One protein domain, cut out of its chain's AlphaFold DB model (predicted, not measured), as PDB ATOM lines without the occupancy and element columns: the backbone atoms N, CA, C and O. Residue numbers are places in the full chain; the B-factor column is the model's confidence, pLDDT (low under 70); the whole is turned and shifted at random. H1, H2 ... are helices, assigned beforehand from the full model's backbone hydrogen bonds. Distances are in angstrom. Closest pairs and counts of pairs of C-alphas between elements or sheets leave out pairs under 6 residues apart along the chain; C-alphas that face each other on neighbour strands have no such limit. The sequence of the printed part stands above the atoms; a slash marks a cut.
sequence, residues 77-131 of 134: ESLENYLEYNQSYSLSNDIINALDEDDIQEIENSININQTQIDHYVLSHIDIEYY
ATOM      1  N   GLU A  77     134.216 134.616  95.201       84.56
ATOM      2  CA  GLU A  77     132.866 134.324  95.698       84.56
ATOM      3  C   GLU A  77     131.801 134.432  94.595       84.56
ATOM      4  O   GLU A  77     130.911 133.594  94.489       84.56
ATOM      5  N   SER A  78     131.901 135.431  93.713       86.25
ATOM      6  CA  SER A  78     130.977 135.552  92.581       86.25
ATOM      7  C   SER A  78     131.173 134.438  91.552       86.25
ATOM      8  O   SER A  78     130.204 134.039  90.906       86.25
ATOM      9  N   LEU A  79     132.407 133.962  91.371       85.25
ATOM     10  CA  LEU A  79     132.713 132.859  90.463       85.25
ATOM     11  C   LEU A  79     132.212 131.522  91.020       85.25
ATOM     12  O   LEU A  79     131.580 130.767  90.287       85.25
ATOM     13  N   GLU A  80     132.442 131.261  92.308       82.81
ATOM     14  CA  GLU A  80     131.954 130.066  93.007       82.81
ATOM     15  C   GLU A  80     130.422 129.967  92.905       82.81
ATOM     16  O   GLU A  80     129.906 128.961  92.420       82.81
ATOM     17  N   ASN A  81     129.701 131.054  93.206       87.12
ATOM     18  CA  ASN A  81     128.240 131.111  93.066       87.12
ATOM     19  C   ASN A  81     127.757 130.856  91.624       87.12
ATOM     20  O   ASN A  81     126.728 130.215  91.398       87.12
ATOM     21  N   TYR A  82     128.481 131.367  90.623       86.25
ATOM     22  CA  TYR A  82     128.131 131.154  89.219       86.25
ATOM     23  C   TYR A  82     128.294 129.688  88.799       86.25
ATOM     24  O   TYR A  82     127.438 129.162  88.085       86.25
ATOM     25  N   LEU A  83     129.370 129.033  89.237       85.81
ATOM     26  CA  LEU A  83     129.633 127.623  88.945       85.81
ATOM     27  C   LEU A  83     128.645 126.702  89.667       85.81
ATOM     28  O   LEU A  83     128.170 125.739  89.069       85.81
ATOM     29  N   GLU A  84     128.275 127.033  90.905       82.62
ATOM     30  CA  GLU A  84     127.272 126.287  91.667       82.62
ATOM     31  C   GLU A  84     125.898 126.328  90.986       82.62
ATOM     32  O   GLU A  84     125.243 125.293  90.838       82.62
ATOM     33  N   TYR A  85     125.481 127.506  90.511       86.19
ATOM     34  CA  TYR A  85     124.220 127.655  89.786       86.19
ATOM     35  C   TYR A  85     124.256 126.976  88.408       86.19
ATOM     36  O   TYR A  85     123.261 126.404  87.962       86.19
ATOM     37  N   ASN A  86     125.405 127.008  87.728       80.50
ATOM     38  CA  ASN A  86     125.563 126.478  86.378       80.50
ATOM     39  C   ASN A  86     126.405 125.191  86.360       80.50
ATOM     40  O   ASN A  86     127.460 125.128  85.724       80.50
ATOM     41  N   GLN A  87     125.888 124.131  86.988       69.81
ATOM     42  CA  GLN A  87     126.538 122.812  87.114       69.81
ATOM     43  C   GLN A  87     127.058 122.222  85.787       69.81
ATOM     44  O   GLN A  87     128.068 121.522  85.763       69.81
ATOM     45  N   SER A  88     126.421 122.548  84.656       72.19
ATOM     46  CA  SER A  88     126.863 122.094  83.329       72.19
ATOM     47  C   SER A  88     128.233 122.640  82.903       72.19
ATOM     48  O   SER A  88     128.868 122.030  82.049       72.19
ATOM     49  N   TYR A  89     128.673 123.781  83.443       69.25
ATOM     50  CA  TYR A  89     129.983 124.360  83.130       69.25
ATOM     51  C   TYR A  89     131.068 123.844  84.071       69.25
ATOM     52  O   TYR A  89     132.199 123.667  83.629       69.25
ATOM     53  N   SER A  90     130.715 123.551  85.328       66.88
ATOM     54  CA  SER A  90     131.617 122.945  86.321       66.88
ATOM     55  C   SER A  90     132.175 121.595  85.843       66.88
ATOM     56  O   SER A  90     133.357 121.311  85.992       66.88
ATOM     57  N   LEU A  91     131.344 120.801  85.161       67.94
ATOM     58  CA  LEU A  91     131.702 119.493  84.593       67.94
ATOM     59  C   LEU A  91     132.237 119.573  83.151       67.94
ATOM     60  O   LEU A  91     132.221 118.580  82.424       67.94
ATOM     61  N   SER A  92     132.650 120.753  82.689       80.75
ATOM     62  CA  SER A  92     133.182 120.893  81.333       80.75
ATOM     63  C   SER A  92     134.554 120.225  81.204       80.75
ATOM     64  O   SER A  92     135.386 120.281  82.110       80.75
ATOM     65  N   ASN A  93     134.811 119.623  80.038       82.06
ATOM     66  CA  ASN A  93     136.092 118.975  79.737       82.06
ATOM     67  C   ASN A  93     137.282 119.932  79.902       82.06
ATOM     68  O   ASN A  93     138.376 119.490  80.230       82.06
ATOM     69  N   ASP A  94     137.075 121.233  79.699       83.00
ATOM     70  CA  ASP A  94     138.118 122.245  79.865       83.00
ATOM     71  C   ASP A  94     138.562 122.374  81.328       83.00
ATOM     72  O   ASP A  94     139.756 122.486  81.584       83.00
ATOM     73  N   ILE A  95     137.629 122.305  82.286       83.50
ATOM     74  CA  ILE A  95     137.949 122.325  83.722       83.50
ATOM     75  C   ILE A  95     138.600 121.005  84.137       83.50
ATOM     76  O   ILE A  95     139.608 121.017  84.833       83.50
ATOM     77  N   ILE A  96     138.075 119.874  83.653       82.44
ATOM     78  CA  ILE A  96     138.631 118.543  83.946       82.44
ATOM     79  C   ILE A  96     140.086 118.435  83.469       82.44
ATOM     80  O   ILE A  96     140.925 117.913  84.188       82.44
ATOM     81  N   ASN A  97     140.399 118.958  82.281       87.12
ATOM     82  CA  ASN A  97     141.761 118.953  81.739       87.12
ATOM     83  C   ASN A  97     142.676 120.018  82.365       87.12
ATOM     84  O   ASN A  97     143.886 119.973  82.146       87.12
ATOM     85  N   ALA A  98     142.109 121.008  83.058       87.81
ATOM     86  CA  ALA A  98     142.868 122.053  83.736       87.81
ATOM     87  C   ALA A  98     143.306 121.652  85.152       87.81
ATOM     88  O   ALA A  98     144.194 122.306  85.686       87.81
ATOM     89  N   LEU A  99     142.693 120.615  85.732       89.44
ATOM     90  CA  LEU A  99     143.091 120.032  87.011       89.44
ATOM     91  C   LEU A  99     144.330 119.155  86.821       89.44
ATOM     92  O   LEU A  99     144.349 118.290  85.940       89.44
ATOM     93  N   ASP A 100     145.344 119.363  87.655       90.94
ATOM     94  CA  ASP A 100     146.519 118.496  87.710       90.94
ATOM     95  C   ASP A 100     146.433 117.454  88.844       90.94
ATOM     96  O   ASP A 100     145.465 117.384  89.599       90.94
ATOM     97  N   GLU A 101     147.426 116.567  88.920       91.06
ATOM     98  CA  GLU A 101     147.453 115.488  89.918       91.06
ATOM     99  C   GLU A 101     147.494 116.030  91.359       91.06
ATOM    100  O   GLU A 101     146.910 115.423  92.259       91.06
ATOM    101  N   ASP A 102     148.149 117.174  91.579       91.81
ATOM    102  CA  ASP A 102     148.274 117.788  92.901       91.81
ATOM    103  C   ASP A 102     146.927 118.398  93.332       91.81
ATOM    104  O   ASP A 102     146.490 118.191  94.469       91.81
ATOM    105  N   ASP A 103     146.222 119.061  92.407       89.81
ATOM    106  CA  ASP A 103     144.870 119.589  92.620       89.81
ATOM    107  C   ASP A 103     143.883 118.473  93.006       89.81
ATOM    108  O   ASP A 103     143.076 118.619  93.931       89.81
ATOM    109  N   ILE A 104     143.948 117.330  92.315       88.62
ATOM    110  CA  ILE A 104     143.088 116.174  92.598       88.62
ATOM    111  C   ILE A 104     143.382 115.606  93.988       88.62
ATOM    112  O   ILE A 104     142.446 115.341  94.745       88.62
ATOM    113  N   GLN A 105     144.655 115.477  94.370       89.19
ATOM    114  CA  GLN A 105     145.030 115.016  95.710       89.19
ATOM    115  C   GLN A 105     144.558 115.975  96.809       89.19
ATOM    116  O   GLN A 105     144.139 115.531  97.882       89.19
ATOM    117  N   GLU A 106     144.600 117.289  96.579       89.88
ATOM    118  CA  GLU A 106     144.063 118.269  97.527       89.88
ATOM    119  C   GLU A 106     142.547 118.100  97.702       89.88
ATOM    120  O   GLU A 106     142.055 118.056  98.837       89.88
ATOM    121  N   ILE A 107     141.813 117.924  96.599       86.69
ATOM    122  CA  ILE A 107     140.371 117.663  96.627       86.69
ATOM    123  C   ILE A 107     140.081 116.367  97.389       86.69
ATOM    124  O   ILE A 107     139.272 116.391  98.316       86.69
ATOM    125  N   GLU A 108     140.758 115.261  97.076       84.62
ATOM    126  CA  GLU A 108     140.577 113.975  97.764       84.62
ATOM    127  C   GLU A 108     140.796 114.090  99.277       84.62
ATOM    128  O   GLU A 108     139.990 113.589 100.062       84.62
ATOM    129  N   ASN A 109     141.833 114.816  99.703       87.00
ATOM    130  CA  ASN A 109     142.122 115.045 101.120       87.00
ATOM    131  C   ASN A 109     141.091 115.956 101.808       87.00
ATOM    132  O   ASN A 109     140.883 115.855 103.020       87.00
ATOM    133  N   SER A 110     140.452 116.857 101.056       84.56
ATOM    134  CA  SER A 110     139.420 117.765 101.568       84.56
ATOM    135  C   SER A 110     138.065 117.076 101.779       84.56
ATOM    136  O   SER A 110     137.259 117.520 102.606       84.56
ATOM    137  N   ILE A 111     137.813 115.967 101.077       81.94
ATOM    138  CA  ILE A 111     136.573 115.205 101.195       81.94
ATOM    139  C   ILE A 111     136.702 114.225 102.369       81.94
ATOM    140  O   ILE A 111     137.346 113.182 102.293       81.94
ATOM    141  N   ASN A 112     136.019 114.523 103.475       75.50
ATOM    142  CA  ASN A 112     135.879 113.577 104.581       75.50
ATOM    143  C   ASN A 112     134.799 112.535 104.249       75.50
ATOM    144  O   ASN A 112     133.621 112.730 104.555       75.50
ATOM    145  N   ILE A 113     135.188 111.444 103.587       75.25
ATOM    146  CA  ILE A 113     134.258 110.363 103.246       75.25
ATOM    147  C   ILE A 113     134.099 109.417 104.442       75.25
ATOM    148  O   ILE A 113     135.043 108.751 104.865       75.25
ATOM    149  N   ASN A 114     132.880 109.317 104.974       79.06
ATOM    150  CA  ASN A 114     132.542 108.341 106.008       79.06
ATOM    151  C   ASN A 114     132.003 107.046 105.376       79.06
ATOM    152  O   ASN A 114     131.107 107.104 104.534       79.06
ATOM    153  N   GLN A 115     132.474 105.877 105.830       79.12
ATOM    154  CA  GLN A 115     132.031 104.568 105.323       79.12
ATOM    155  C   GLN A 115     130.501 104.406 105.340       79.12
ATOM    156  O   GLN A 115     129.921 103.898 104.389       79.12
ATOM    157  N   THR A 116     129.820 104.925 106.363       80.38
ATOM    158  CA  THR A 116     128.354 104.882 106.456       80.38
ATOM    159  C   THR A 116     127.663 105.693 105.352       80.38
ATOM    160  O   THR A 116     126.573 105.332 104.918       80.38
ATOM    161  N   GLN A 117     128.278 106.780 104.874       80.75
ATOM    162  CA  GLN A 117     127.738 107.582 103.769       80.75
ATOM    163  C   GLN A 117     127.910 106.870 102.425       80.75
ATOM    164  O   GLN A 117     126.993 106.912 101.606       80.75
ATOM    165  N   ILE A 118     129.042 106.184 102.229       81.31
ATOM    166  CA  ILE A 118     129.277 105.335 101.052       81.31
ATOM    167  C   ILE A 118     128.230 104.226 101.011       81.31
ATOM    168  O   ILE A 118     127.520 104.095 100.015       81.31
ATOM    169  N   ASP A 119     128.089 103.477 102.107       81.31
ATOM    170  CA  ASP A 119     127.156 102.353 102.193       81.31
ATOM    171  C   ASP A 119     125.720 102.817 101.907       81.31
ATOM    172  O   ASP A 119     124.998 102.188 101.136       81.31
ATOM    173  N   HIS A 120     125.317 103.965 102.462       82.69
ATOM    174  CA  HIS A 120     123.999 104.540 102.207       82.69
ATOM    175  C   HIS A 120     123.813 104.975 100.746       82.69
ATOM    176  O   HIS A 120     122.765 104.697 100.167       82.69
ATOM    177  N   TYR A 121     124.792 105.647 100.131       82.06
ATOM    178  CA  TYR A 121     124.705 106.072  98.729       82.06
ATOM    179  C   TYR A 121     124.595 104.870  97.786       82.06
ATOM    180  O   TYR A 121     123.696 104.828  96.949       82.06
ATOM    181  N   VAL A 122     125.453 103.866  97.980       82.44
ATOM    182  CA  VAL A 122     125.458 102.635  97.183       82.44
ATOM    183  C   VAL A 122     124.121 101.905  97.322       82.44
ATOM    184  O   VAL A 122     123.508 101.593  96.312       82.44
ATOM    185  N   LEU A 123     123.608 101.720  98.542       82.31
ATOM    186  CA  LEU A 123     122.324 101.041  98.763       82.31
ATOM    187  C   LEU A 123     121.106 101.818  98.242       82.31
ATOM    188  O   LEU A 123     120.080 101.209  97.959       82.31
ATOM    189  N   SER A 124     121.180 103.150  98.159       79.62
ATOM    190  CA  SER A 124     120.041 103.987  97.748       79.62
ATOM    191  C   SER A 124     120.012 104.327  96.259       79.62
ATOM    192  O   SER A 124     118.937 104.617  95.740       79.62
ATOM    193  N   HIS A 125     121.161 104.319  95.579       78.12
ATOM    194  CA  HIS A 125     121.279 104.775  94.188       78.12
ATOM    195  C   HIS A 125     121.790 103.700  93.225       78.12
ATOM    196  O   HIS A 125     121.645 103.868  92.014       78.12
ATOM    197  N   ILE A 126     122.374 102.610  93.729       77.81
ATOM    198  CA  ILE A 126     122.798 101.470  92.914       77.81
ATOM    199  C   ILE A 126     121.873 100.303  93.240       77.81
ATOM    200  O   ILE A 126     121.796  99.854  94.380       77.81
ATOM    201  N   ASP A 127     121.168  99.805  92.227       74.88
ATOM    202  CA  ASP A 127     120.263  98.670  92.385       74.88
ATOM    203  C   ASP A 127     121.075  97.367  92.411       74.88
ATOM    204  O   ASP A 127     121.318  96.710  91.397       74.88
ATOM    205  N   ILE A 128     121.616  97.049  93.585       73.69
ATOM    206  CA  ILE A 128     122.577  95.954  93.773       73.69
ATOM    207  C   ILE A 128     121.926  94.592  93.482       73.69
ATOM    208  O   ILE A 128     122.600  93.665  93.038       73.69
ATOM    209  N   GLU A 129     120.606  94.477  93.665       69.50
ATOM    210  CA  GLU A 129     119.844  93.260  93.354       69.50
ATOM    211  C   GLU A 129     119.880  92.901  91.864       69.50
ATOM    212  O   GLU A 129     119.830  91.718  91.522       69.50
ATOM    213  N   TYR A 130     120.014  93.891  90.978       76.00
ATOM    214  CA  TYR A 130     120.158  93.661  89.542       76.00
ATOM    215  C   TYR A 130     121.476  92.944  89.207       76.00
ATOM    216  O   TYR A 130     121.492  92.052  88.367       76.00
ATOM    217  N   TYR A 131     122.566  93.277  89.906       72.06
ATOM    218  CA  TYR A 131     123.902  92.717  89.660       72.06
ATOM    219  C   TYR A 131     124.177  91.399  90.390       72.06
ATOM    220  O   TYR A 131     125.104  90.685  90.027       72.06
TER     221      TYR A 131
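AT A GLANCE: This is residues 77 to 131 of the 134 residues of an uncharacterized protein of Myroides phaeus (UniProt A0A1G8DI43). The longest helix, H5, makes one arm of an open U with an empty middle; H4 and the stretched link of residues 111 to 114 make its base, and H3, H2 and H1 make the other arm. H6 sticks out from the far end of H5, and the helices hardly pack on one another. The printed part has 55 residues, with six named helices in the order H1 to H6 and no named strand; the class is all helix. It is only just extended, close to loose, with a radius of gyration of the C-alphas of 15.4 A, and elongated, with spans of 41 by 24 by 22 A.

HOW THE PARTS SIT: H5, residues 115 to 125, touches no helix. H6, residues 128 to 131, and H5 meet only through their link. H4, residues 101 to 110, is apart from H5, with no C-alpha of the one within 8 A of the other. H3, residues 93 to 98, is likewise apart from H4. H2, residues 87 to 90, and H3 meet only through their link. H1, residues 77 to 85, and H2 only just touch, only at the corner by their link, with 3 pairs of C-alphas within 8 A; the closest C-alphas, of Leu 83 and Ser 90, are 5.7 A apart. Every O i to N i+4 pair is within hydrogen-bond range in H1, H3, H4 and H5; H2 and H6 are too short for such a pair.

IN THESE COORDINATES: H5 is 15.5 A long from C-alpha 115 at (132.031, 104.568, 105.323) to C-alpha 125, H4 14.3 A and H1 12.4 A, from C-alpha 77 at (132.866, 134.324, 95.698). H3, H2 and H6 are shorter; H6 ends with C-alpha 131 at (123.902, 92.717, 89.660).

THE WHOLE: The C-alphas of Ser 78 and Glu 129, the two farthest apart, are 43.7 A apart. The printed part has no cut, and its five links are tight. Mean pLDDT of the printed part is 81.6; residues 87, 89 to 91 and 129 are under 70.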